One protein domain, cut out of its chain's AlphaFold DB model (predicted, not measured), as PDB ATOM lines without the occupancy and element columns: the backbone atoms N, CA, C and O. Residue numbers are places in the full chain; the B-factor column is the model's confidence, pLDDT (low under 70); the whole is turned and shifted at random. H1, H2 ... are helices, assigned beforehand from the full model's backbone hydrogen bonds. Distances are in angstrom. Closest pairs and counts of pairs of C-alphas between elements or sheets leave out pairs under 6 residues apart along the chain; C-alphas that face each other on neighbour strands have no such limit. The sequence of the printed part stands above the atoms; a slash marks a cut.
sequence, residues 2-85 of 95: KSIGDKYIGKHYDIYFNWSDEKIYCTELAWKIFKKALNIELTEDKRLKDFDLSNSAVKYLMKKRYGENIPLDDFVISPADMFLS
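This is residues 2 to 85 of the 95 residues of the protein "Orthopoxovirus protein, PF05708 domain protein" of Leptospira weilii str. UI 13098 (UniProt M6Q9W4). Two helical ends are joined by long loops: H1 and H2 form a helical hairpin at one end of the longest axis, and H3 is at the other, with residues 54 to 60 sticking out free. Long links without named elements fill the space between, and short H4 sits to one side of it, near the first residues of H2. The printed part has 84 residues with four named helices, H1, H2, H3 and H4 in chain order, and no named strand. It is all helix by class, though under half of the residues, 36 of 84, are in named elements. It is only just compact, close to loose, with a radius of gyration of the C-alphas of 13.8 A and spans of 41 by 28 by 18 A.

H1, residues 2 to 8, touches H2, residues 26 to 38, closest at the C-alphas of Gly 5 and Ile 33, 6.0 A apart. This helical hairpin runs opposite ways at a steep tilt of 45 degrees. H3, residues 56 to 66, is apart from H1 and H2. H4, residues 79 to 83, is close but not clearly touching H2, with the closest C-alphas, those of Thr 27 and Pro 79, 6.0 A apart. H4 is apart from H1 and H3. Every O i to N i+4 pair is within hydrogen-bond range in H3 and H4; in H2 8 of 9 are, and in H1 1 of 3, beside 3 of 4 O i to N i+3 pairs.

H1 begins at C-alpha 2 (-10.451, -31.698, 10.373) and is 10.4 A long. H2 is 18.5 A long and H3 15.3 A, starting at C-alpha 56 (-18.167, 6.306, 20.899). H4, 6.1 A long, ends at C-alpha 83 (-22.064, -15.070, 7.173).

The C-alphas farthest apart, Ser 3 and Ser 56, are 41.8 A from each other. The links, residues 9 to 25, 39 to 55 and 67 to 78, are long. The printed part has no cut, its mean pLDDT is 95.1, and no printed residue is under 70.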
ATOM      1  N   LYS A   2     -10.811 -31.360   8.975       96.88
ATOM      2  CA  LYS A   2     -10.451 -31.698  10.373       96.88
ATOM      3  C   LYS A   2      -8.943 -31.653  10.668       96.88
ATOM      4  O   LYS A   2      -8.530 -30.933  11.562       96.88
ATOM      5  N   SER A   3      -8.120 -32.332   9.868       97.50
ATOM      6  CA  SER A   3      -6.658 -32.371  10.059       97.50
ATOM      7  C   SER A   3      -5.968 -31.002   9.978       97.50
ATOM      8  O   SER A   3      -4.896 -30.821  10.546       97.50
ATOM      9  N   ILE A   4      -6.558 -30.034   9.270       97.38
ATOM     10  CA  ILE A   4      -6.076 -28.648   9.242       97.38
ATOM     11  C   ILE A   4      -6.514 -27.918  10.511       97.38
ATOM     12  O   ILE A   4      -5.692 -27.238  11.116       97.38
ATOM     13  N   GLY A   5      -7.771 -28.090  10.930       96.56
ATOM     14  CA  GLY A   5      -8.295 -27.524  12.175       96.56
ATOM     15  C   GLY A   5      -7.542 -28.009  13.415       96.56
ATOM     16  O   GLY A   5      -7.202 -27.200  14.274       96.56
ATOM     17  N   ASP A   6      -7.177 -29.294  13.456       97.62
ATOM     18  CA  ASP A   6      -6.427 -29.897  14.564       97.62
ATOM     19  C   ASP A   6      -5.074 -29.184  14.812       97.62
ATOM     20  O   ASP A   6      -4.597 -29.142  15.943       97.62
ATOM     21  N   LYS A   7      -4.482 -28.536  13.792       96.38
ATOM     22  CA  LYS A   7      -3.229 -27.758  13.918       96.38
ATOM     23  C   LYS A   7      -3.373 -26.467  14.733       96.38
ATOM     24  O   LYS A   7      -2.365 -25.849  15.069       96.38
ATOM     25  N   TYR A   8      -4.599 -26.022  15.003       96.00
ATOM     26  CA  TYR A   8      -4.879 -24.814  15.787       96.00
ATOM     27  C   TYR A   8      -5.297 -25.125  17.229       96.00
ATOM     28  O   TYR A   8      -5.493 -24.199  18.016       96.00
ATOM     29  N   ILE A   9      -5.411 -26.406  17.598       96.81
ATOM     30  CA  ILE A   9      -5.714 -26.809  18.972       96.81
ATOM     31  C   ILE A   9      -4.616 -26.288  19.905       96.81
ATOM     32  O   ILE A   9      -3.427 -26.427  19.631       96.81
ATOM     33  N   GLY A  10      -5.032 -25.676  21.014       96.38
ATOM     34  CA  GLY A  10      -4.130 -25.117  22.021       96.38
ATOM     35  C   GLY A  10      -3.629 -23.701  21.725       96.38
ATOM     36  O   GLY A  10      -2.964 -23.124  22.582       96.38
ATOM     37  N   LYS A  11      -3.960 -23.101  20.569       96.81
ATOM     38  CA  LYS A  11      -3.622 -21.694  20.319       96.81
ATOM     39  C   LYS A  11      -4.415 -20.762  21.228       96.81
ATOM     40  O   LYS A  11      -5.606 -20.960  21.469       96.81
ATOM     41  N   HIS A  12      -3.743 -19.721  21.708       97.81
ATOM     42  CA  HIS A  12      -4.379 -18.680  22.505       97.81
ATOM     43  C   HIS A  12      -5.287 -17.800  21.649       97.81
ATOM     44  O   HIS A  12      -5.033 -17.584  20.462       97.81
ATOM     45  N   TYR A  13      -6.323 -17.259  22.286       97.56
ATOM     46  CA  TYR A  13      -7.248 -16.346  21.634       97.56
ATOM     47  C   TYR A  13      -6.555 -15.034  21.261       97.56
ATOM     48  O   TYR A  13      -5.853 -14.442  22.091       97.56
ATOM     49  N   ASP A  14      -6.779 -14.563  20.036       97.19
ATOM     50  CA  ASP A  14      -6.283 -13.260  19.614       97.19
ATOM     51  C   ASP A  14      -7.287 -12.142  19.912       97.19
ATOM     52  O   ASP A  14      -8.270 -11.936  19.203       97.19
ATOM     53  N   ILE A  15      -7.028 -11.386  20.978       94.25
ATOM     54  CA  ILE A  15      -7.824 -10.198  21.298       94.25
ATOM     55  C   ILE A  15      -7.463  -8.993  20.424       94.25
ATOM     56  O   ILE A  15      -8.235  -8.043  20.406       94.25
ATOM     57  N   TYR A  16      -6.319  -9.001  19.740       94.62
ATOM     58  CA  TYR A  16      -5.847  -7.900  18.898       94.62
ATOM     59  C   TYR A  16      -6.255  -8.059  17.435       94.62
ATOM     60  O   TYR A  16      -6.107  -7.103  16.682       94.62
ATOM     61  N   PHE A  17      -6.847  -9.197  17.063       94.00
ATOM     62  CA  PHE A  17      -7.284  -9.480  15.692       94.00
ATOM     63  C   PHE A  17      -6.146  -9.350  14.669       94.00
ATOM     64  O   PHE A  17      -6.360  -8.869  13.560       94.00
ATOM     65  N   ASN A  18      -4.935  -9.764  15.047       92.25
ATOM     66  CA  ASN A  18      -3.787  -9.726  14.159       92.25
ATOM     67  C   ASN A  18      -3.875 -10.888  13.169       92.25
ATOM     68  O   ASN A  18      -4.171 -12.023  13.541       92.25
ATOM     69  N   TRP A  19      -3.515 -10.643  11.912       92.81
ATOM     70  CA  TRP A  19      -3.524 -11.692  10.897       92.81
ATOM     71  C   TRP A  19      -2.229 -12.520  10.913       92.81
ATOM     72  O   TRP A  19      -1.347 -12.371  10.065       92.81
ATOM     73  N   SER A  20      -2.088 -13.406  11.901       92.12
ATOM     74  CA  SER A  20      -0.890 -14.235  12.107       92.12
ATOM     75  C   SER A  20      -1.257 -15.658  12.526       92.12
ATOM     76  O   SER A  20      -2.392 -15.941  12.874       92.12
ATOM     77  N   ASP A  21      -0.310 -16.595  12.496       90.50
ATOM     78  CA  ASP A  21      -0.540 -17.940  13.038       90.50
ATOM     79  C   ASP A  21      -0.092 -18.064  14.517       90.50
ATOM     80  O   ASP A  21      -0.052 -19.178  15.035       90.50
ATOM     81  N   GLU A  22       0.230 -16.981  15.233       93.88
ATOM     82  CA  GLU A  22       0.668 -17.060  16.643       93.88
ATOM     83  C   GLU A  22      -0.500 -17.245  17.622       93.88
ATOM     84  O   GLU A  22      -0.482 -18.118  18.493       93.88
ATOM     85  N   LYS A  23      -1.539 -16.430  17.449       96.81
ATOM     86  CA  LYS A  23      -2.824 -16.500  18.151       96.81
ATOM     87  C   LYS A  23      -3.924 -16.612  17.107       96.81
ATOM     88  O   LYS A  23      -3.647 -16.498  15.919       96.81
ATOM     89  N   ILE A  24      -5.146 -16.914  17.533       97.50
ATOM     90  CA  ILE A  24      -6.253 -17.016  16.585       97.50
ATOM     91  C   ILE A  24      -7.567 -16.556  17.193       97.50
ATOM     92  O   ILE A  24      -7.869 -16.864  18.348       97.50
ATOM     93  N   TYR A  25      -8.356 -15.824  16.415       97.00
ATOM     94  CA  TYR A  25      -9.724 -15.474  16.789       97.00
ATOM     95  C   TYR A  25     -10.752 -16.281  15.984       97.00
ATOM     96  O   TYR A  25     -10.419 -17.022  15.057       97.00
ATOM     97  N   CYS A  26     -12.019 -16.209  16.397       95.88
ATOM     98  CA  CYS A  26     -13.054 -17.158  15.980       95.88
ATOM     99  C   CYS A  26     -13.240 -17.251  14.458       95.88
ATOM    100  O   CYS A  26     -13.313 -18.351  13.909       95.88
ATOM    101  N   THR A  27     -13.299 -16.117  13.770       95.88
ATOM    102  CA  THR A  27     -13.601 -16.074  12.337       95.88
ATOM    103  C   THR A  27     -12.380 -16.282  11.455       95.88
ATOM    104  O   THR A  27     -12.488 -16.920  10.408       95.88
ATOM    105  N   GLU A  28     -11.206 -15.849  11.910       96.06
ATOM    106  CA  GLU A  28      -9.927 -16.201  11.297       96.06
ATOM    107  C   GLU A  28      -9.712 -17.719  11.276       96.06
ATOM    108  O   GLU A  28      -9.292 -18.259  10.253       96.06
ATOM    109  N   LEU A  29     -10.045 -18.425  12.367       96.75
ATOM    110  CA  LEU A  29      -9.948 -19.886  12.424       96.75
ATOM    111  C   LEU A  29     -10.742 -20.550  11.303       96.75
ATOM    112  O   LEU A  29     -10.195 -21.361  10.552       96.75
ATOM    113  N   ALA A  30     -12.024 -20.200  11.190       96.25
ATOM    114  CA  ALA A  30     -12.900 -20.753  10.168       96.25
ATOM    115  C   ALA A  30     -12.360 -20.433   8.767       96.25
ATOM    116  O   ALA A  30     -12.109 -21.353   7.986       96.25
ATOM    117  N   TRP A  31     -12.067 -19.160   8.483       96.25
ATOM    118  CA  TRP A  31     -11.555 -18.742   7.177       96.25
ATOM    119  C   TRP A  31     -10.256 -19.466   6.808       96.25
ATOM    120  O   TRP A  31     -10.147 -20.028   5.718       96.25
ATOM    121  N   LYS A  32      -9.283 -19.555   7.729       95.81
ATOM    122  CA  LYS A  32      -8.004 -20.233   7.472       95.81
ATOM    123  C   LYS A  32      -8.176 -21.729   7.230       95.81
ATOM    124  O   LYS A  32      -7.419 -22.289   6.435       95.81
ATOM    125  N   ILE A  33      -9.127 -22.397   7.888       97.38
ATOM    126  CA  ILE A  33      -9.408 -23.819   7.635       97.38
ATOM    127  C   ILE A  33      -9.968 -24.003   6.224       97.38
ATOM    128  O   ILE A  33      -9.471 -24.871   5.505       97.38
ATOM    129  N   PHE A  34     -10.949 -23.196   5.813       97.19
ATOM    130  CA  PHE A  34     -11.512 -23.254   4.459       97.19
ATOM    131  C   PHE A  34     -10.453 -22.942   3.399       97.19
ATOM    132  O   PHE A  34     -10.248 -23.746   2.487       97.19
ATOM    133  N   LYS A  35      -9.684 -21.863   3.583       96.00
ATOM    134  CA  LYS A  35      -8.625 -21.484   2.646       96.00
ATOM    135  C   LYS A  35      -7.548 -22.559   2.531       96.00
ATOM    136  O   LYS A  35      -7.218 -22.979   1.430       96.00
ATOM    137  N   LYS A  36      -7.009 -23.055   3.650       96.88
ATOM    138  CA  LYS A  36      -5.911 -24.042   3.627       96.88
ATOM    139  C   LYS A  36      -6.368 -25.441   3.194       96.88
ATOM    140  O   LYS A  36      -5.554 -26.188   2.662       96.88
ATOM    141  N   ALA A  37      -7.619 -25.830   3.454       97.56
ATOM    142  CA  ALA A  37      -8.107 -27.171   3.120       97.56
ATOM    143  C   ALA A  37      -8.733 -27.268   1.723       97.56
ATOM    144  O   ALA A  37      -8.651 -28.334   1.121       97.56
ATOM    145  N   LEU A  38      -9.383 -26.200   1.247       96.69
ATOM    146  CA  LEU A  38     -10.219 -26.210   0.039       96.69
ATOM    147  C   LEU A  38      -9.872 -25.089  -0.954       96.69
ATOM    148  O   LEU A  38     -10.438 -25.055  -2.039       96.69
ATOM    149  N   ASN A  39      -8.959 -24.178  -0.603       96.31
ATOM    150  CA  ASN A  39      -8.649 -22.966  -1.370       96.31
ATOM    151  C   ASN A  39      -9.855 -22.027  -1.590       96.31
ATOM    152  O   ASN A  39      -9.876 -21.266  -2.552       96.31
ATOM    153  N   ILE A  40     -10.827 -22.050  -0.673       95.69
ATOM    154  CA  ILE A  40     -12.016 -21.183  -0.690       95.69
ATOM    155  C   ILE A  40     -11.790 -19.992   0.247       95.69
ATOM    156  O   ILE A  40     -11.358 -20.174   1.387       95.69
ATOM    157  N   GLU A  41     -12.094 -18.785  -0.225       94.31
ATOM    158  CA  GLU A  41     -12.093 -17.560   0.580       94.31
ATOM    159  C   GLU A  41     -13.527 -17.225   0.981       94.31
ATOM    160  O   GLU A  41     -14.371 -16.972   0.132       94.31
ATOM    161  N   LEU A  42     -13.818 -17.229   2.285       93.25
ATOM    162  CA  LEU A  42     -15.185 -17.010   2.770       93.25
ATOM    163  C   LEU A  42     -15.592 -15.533   2.812       93.25
ATOM    164  O   LEU A  42     -16.706 -15.224   3.210       93.25
ATOM    165  N   THR A  43     -14.723 -14.597   2.456       88.75
ATOM    166  CA  THR A  43     -15.062 -13.173   2.441       88.75
ATOM    167  C   THR A  43     -14.095 -12.414   1.545       88.75
ATOM    168  O   THR A  43     -13.008 -12.912   1.250       88.75
ATOM    169  N   GLU A  44     -14.506 -11.219   1.134       81.50
ATOM    170  CA  GLU A  44     -13.682 -10.282   0.378       81.50
ATOM    171  C   GLU A  44     -12.645  -9.598   1.292       81.50
ATOM    172  O   GLU A  44     -12.741  -9.612   2.523       81.50
ATOM    173  N   ASP A  45     -11.629  -8.995   0.681       82.81
ATOM    174  CA  ASP A  45     -10.474  -8.421   1.371       82.81
ATOM    175  C   ASP A  45     -10.866  -7.124   2.129       82.81
ATOM    176  O   ASP A  45     -10.885  -6.040   1.549       82.81
ATOM    177  N   LYS A  46     -11.223  -7.222   3.424       88.88
ATOM    178  CA  LYS A  46     -11.610  -6.089   4.295       88.88
ATOM    179  C   LYS A  46     -10.536  -5.698   5.303       88.88
ATOM    180  O   LYS A  46      -9.976  -6.544   6.003       88.88
ATOM    181  N   ARG A  47     -10.273  -4.397   5.430       94.06
ATOM    182  CA  ARG A  47      -9.353  -3.842   6.431       94.06
ATOM    183  C   ARG A  47     -10.105  -3.333   7.655       94.06
ATOM    184  O   ARG A  47     -11.281  -2.984   7.576       94.06
ATOM    185  N   LEU A  48      -9.421  -3.240   8.795       95.00
ATOM    186  CA  LEU A  48     -10.022  -2.763  10.046       95.00
ATOM    187  C   LEU A  48     -10.669  -1.370   9.909       95.00
ATOM    188  O   LEU A  48     -11.707  -1.105  10.511       95.00
ATOM    189  N   LYS A  49     -10.088  -0.493   9.087       94.88
ATOM    190  CA  LYS A  49     -10.638   0.837   8.774       94.88
ATOM    191  C   LYS A  49     -11.954   0.826   7.994       94.88
ATOM    192  O   LYS A  49     -12.634   1.847   7.985       94.88
ATOM    193  N   ASP A  50     -12.298  -0.286   7.348       94.88
ATOM    194  CA  ASP A  50     -13.519  -0.409   6.545       94.88
ATOM    195  C   ASP A  50     -14.747  -0.724   7.421       94.88
ATOM    196  O   ASP A  50     -15.886  -0.674   6.952       94.88
ATOM    197  N   PHE A  51     -14.536  -1.038   8.705       93.88
ATOM    198  CA  PHE A  51     -15.600  -1.187   9.694       93.88
ATOM    199  C   PHE A  51     -16.076   0.172  10.217       93.88
ATOM    200  O   PHE A  51     -15.335   1.155  10.241       93.88
ATOM    201  N   ASP A  52     -17.313   0.225  10.720       95.38
ATOM    202  CA  ASP A  52     -17.804   1.421  11.402       95.38
ATOM    203  C   ASP A  52     -17.141   1.580  12.780       95.38
ATOM    204  O   ASP A  52     -17.552   0.997  13.786       95.38
ATOM    205  N   LEU A  53     -16.102   2.414  12.819       95.69
ATOM    206  CA  LEU A  53     -15.396   2.810  14.036       95.69
ATOM    207  C   LEU A  53     -15.896   4.154  14.596       95.69
ATOM    208  O   LEU A  53     -15.252   4.739  15.467       95.69
ATOM    209  N   SER A  54     -17.007   4.702  14.091       95.88
ATOM    210  CA  SER A  54     -17.464   6.055  14.441       95.88
ATOM    211  C   SER A  54     -18.114   6.132  15.827       95.88
ATOM    212  O   SER A  54     -17.991   7.167  16.501       95.88
ATOM    213  N   ASN A  55     -18.743   5.037  16.267       97.94
ATOM    214  CA  ASN A  55     -19.458   4.928  17.536       97.94
ATOM    215  C   ASN A  55     -18.523   5.160  18.739       97.94
ATOM    216  O   ASN A  55     -17.411   4.633  18.801       97.94
ATOM    217  N   SER A  56     -18.975   5.937  19.727       97.56
ATOM    218  CA  SER A  56     -18.167   6.306  20.899       97.56
ATOM    219  C   SER A  56     -17.724   5.099  21.733       97.56
ATOM    220  O   SER A  56     -16.579   5.064  22.189       97.56
ATOM    221  N   ALA A  57     -18.582   4.087  21.885       97.94
ATOM    222  CA  ALA A  57     -18.242   2.855  22.588       97.94
ATOM    223  C   ALA A  57     -17.173   2.056  21.826       97.94
ATOM    224  O   ALA A  57     -16.230   1.552  22.437       97.94
ATOM    225  N   VAL A  58     -17.268   2.005  20.491       96.81
ATOM    226  CA  VAL A  58     -16.260   1.354  19.638       96.81
ATOM    227  C   VAL A  58     -14.922   2.080  19.752       96.81
ATOM    228  O   VAL A  58     -13.922   1.446  20.070       96.81
ATOM    229  N   LYS A  59     -14.893   3.411  19.613       96.50
ATOM    230  CA  LYS A  59     -13.669   4.219  19.786       96.50
ATOM    231  C   LYS A  59     -13.002   3.989  21.139       96.50
ATOM    232  O   LYS A  59     -11.784   3.831  21.205       96.50
ATOM    233  N   TYR A  60     -13.793   3.938  22.213       97.00
ATOM    234  CA  TYR A  60     -13.284   3.639  23.551       97.00
ATOM    235  C   TYR A  60     -12.637   2.249  23.617       97.00
ATOM    236  O   TYR A  60     -11.523   2.117  24.123       97.00
ATOM    237  N   LEU A  61     -13.295   1.220  23.074       96.56
ATOM    238  CA  LEU A  61     -12.753  -0.141  23.039       96.56
ATOM    239  C   LEU A  61     -11.488  -0.241  22.182       96.56
ATOM    240  O   LEU A  61     -10.528  -0.882  22.607       96.56
ATOM    241  N   MET A  62     -11.461   0.429  21.029       96.38
ATOM    242  CA  MET A  62     -10.292   0.501  20.151       96.38
ATOM    243  C   MET A  62      -9.101   1.121  20.882       96.38
ATOM    244  O   MET A  62      -8.037   0.513  20.933       96.38
ATOM    245  N   LYS A  63      -9.296   2.266  21.548       96.19
ATOM    246  CA  LYS A  63      -8.241   2.908  22.342       96.19
ATOM    247  C   LYS A  63      -7.806   2.055  23.535       96.19
ATOM    248  O   LYS A  63      -6.617   1.947  23.812       96.19
ATOM    249  N   LYS A  64      -8.743   1.414  24.241       96.38
ATOM    250  CA  LYS A  64      -8.421   0.522  25.369       96.38
ATOM    251  C   LYS A  64      -7.578  -0.676  24.928       96.38
ATOM    252  O   LYS A  64      -6.742  -1.146  25.695       96.38
ATOM    253  N   ARG A  65      -7.827  -1.186  23.723       95.50
ATOM    254  CA  ARG A  65      -7.156  -2.363  23.176       95.50
ATOM    255  C   ARG A  65      -5.813  -2.026  22.541       95.50
ATOM    256  O   ARG A  65      -4.825  -2.654  22.888       95.50
ATOM    257  N   TYR A  66      -5.785  -1.044  21.648       96.19
ATOM    258  CA  TYR A  66      -4.633  -0.737  20.795       96.19
ATOM    259  C   TYR A  66      -3.850   0.510  21.237       96.19
ATOM    260  O   TYR A  66      -2.775   0.791  20.709       96.19
ATOM    261  N   GLY A  67      -4.362   1.277  22.202       95.62
ATOM    262  CA  GLY A  67      -3.793   2.572  22.561       95.62
ATOM    263  C   GLY A  67      -3.895   3.556  21.398       95.62
ATOM    264  O   GLY A  67      -4.962   3.719  20.807       95.62
ATOM    265  N   GLU A  68      -2.776   4.202  21.078       94.19
ATOM    266  CA  GLU A  68      -2.667   5.145  19.955       94.19
ATOM    267  C   GLU A  68      -2.332   4.447  18.620       94.19
ATOM    268  O   GLU A  68      -2.500   5.036  17.558       94.19
ATOM    269  N   ASN A  69      -1.903   3.178  18.652       94.50
ATOM    270  CA  ASN A  69      -1.434   2.438  17.476       94.50
ATOM    271  C   ASN A  69      -2.503   1.456  16.985       94.50
ATOM    272  O   ASN A  69      -2.371   0.242  17.134       94.50
ATOM    273  N   ILE A  70      -3.588   1.988  16.428       95.62
ATOM    274  CA  ILE A  70      -4.662   1.172  15.851       95.62
ATOM    275  C   ILE A  70      -4.211   0.628  14.482       95.62
ATOM    276  O   ILE A  70      -3.885   1.434  13.606       95.62
ATOM    277  N   PRO A  71      -4.235  -0.699  14.247       95.50
ATOM    278  CA  PRO A  71      -3.796  -1.304  12.990       95.50
ATOM    279  C   PRO A  71      -4.886  -1.198  11.910       95.50
ATOM    280  O   PRO A  71      -5.538  -2.164  11.531       95.50
ATOM    281  N   LEU A  72      -5.139   0.023  11.442       95.25
ATOM    282  CA  LEU A  72      -6.238   0.341  10.522       95.25
ATOM    283  C   LEU A  72      -6.163  -0.400   9.176       95.25
ATOM    284  O   LEU A  72      -7.199  -0.652   8.560       95.25
ATOM    285  N   ASP A  73      -4.957  -0.748   8.735       95.00
ATOM    286  CA  ASP A  73      -4.702  -1.432   7.466       95.00
ATOM    287  C   ASP A  73      -4.599  -2.961   7.597       95.00
ATOM    288  O   ASP A  73      -4.365  -3.633   6.591       95.00
ATOM    289  N   ASP A  74      -4.801  -3.522   8.793       93.25
ATOM    290  CA  ASP A  74      -4.781  -4.972   8.988       93.25
ATOM    291  C   ASP A  74      -6.037  -5.618   8.406       93.25
ATOM    292  O   ASP A  74      -7.148  -5.084   8.494       93.25
ATOM    293  N   PHE A  75      -5.854  -6.793   7.803       93.12
ATOM    294  CA  PHE A  75      -6.948  -7.621   7.316       93.12
ATOM    295  C   PHE A  75      -7.710  -8.229   8.494       93.12
ATOM    296  O   PHE A  75      -7.118  -8.906   9.335       93.12
ATOM    297  N   VAL A  76      -9.024  -7.997   8.545       94.31
ATOM    298  CA  VAL A  76      -9.884  -8.478   9.629       94.31
ATOM    299  C   VAL A  76     -11.199  -8.988   9.061       94.31
ATOM    300  O   VAL A  76     -11.906  -8.293   8.339       94.31
ATOM    301  N   ILE A  77     -11.559 -10.204   9.458       94.00
ATOM    302  CA  ILE A  77     -12.829 -10.840   9.098       94.00
ATOM    303  C   ILE A  77     -13.801 -10.789  10.270       94.00
ATOM    304  O   ILE A  77     -13.523 -11.382  11.314       94.00
ATOM    305  N   SER A  78     -14.969 -10.167  10.102       94.12
ATOM    306  CA  SER A  78     -16.032 -10.237  11.110       94.12
ATOM    307  C   SER A  78     -16.951 -11.453  10.918       94.12
ATOM    308  O   SER A  78     -17.009 -12.026   9.826       94.12
ATOM    309  N   PRO A  79     -17.713 -11.858  11.954       95.44
ATOM    310  CA  PRO A  79     -18.723 -12.907  11.808       95.44
ATOM    311  C   PRO A  79     -19.789 -12.563  10.767       95.44
ATOM    312  O   PRO A  79     -20.192 -13.436  10.005       95.44
ATOM    313  N   ALA A  80     -20.203 -11.294  10.705       94.44
ATOM    314  CA  ALA A  80     -21.199 -10.830   9.746       94.44
ATOM    315  C   ALA A  80     -20.688 -10.933   8.302       94.44
ATOM    316  O   ALA A  80     -21.404 -11.431   7.439       94.44
ATOM    317  N   ASP A  81     -19.438 -10.534   8.048       93.31
ATOM    318  CA  ASP A  81     -18.849 -10.604   6.703       93.31
ATOM    319  C   ASP A  81     -18.722 -12.038   6.195       93.31
ATOM    320  O   ASP A  81     -18.927 -12.297   5.013       93.31
ATOM    321  N   MET A  82     -18.384 -12.974   7.083       94.88
ATOM    322  CA  MET A  82     -18.319 -14.386   6.723       94.88
ATOM    323  C   MET A  82     -19.709 -14.981   6.517       94.88
ATOM    324  O   MET A  82     -19.895 -15.780   5.610       94.88
ATOM    325  N   PHE A  83     -20.689 -14.603   7.340       94.88
ATOM    326  CA  PHE A  83     -22.064 -15.070   7.173       94.88
ATOM    327  C   PHE A  83     -22.655 -14.632   5.826       94.88
ATOM    328  O   PHE A  83     -23.350 -15.406   5.179       94.88
ATOM    329  N   LEU A  84     -22.325 -13.419   5.373       93.81
ATOM    330  CA  LEU A  84     -22.745 -12.865   4.080       93.81
ATOM    331  C   LEU A  84     -21.899 -13.350   2.887       93.81
ATOM    332  O   LEU A  84     -22.007 -12.793   1.793       93.81
ATOM    333  N   SER A  85     -21.038 -14.352   3.079       94.56
ATOM    334  CA  SER A  85     -20.233 -14.924   2.003       94.56
ATOM    335  C   SER A  85     -21.094 -15.414   0.841       94.56
ATOM    336  O   SER A  85     -22.082 -16.114   1.045       94.56
TER     337      SER A  85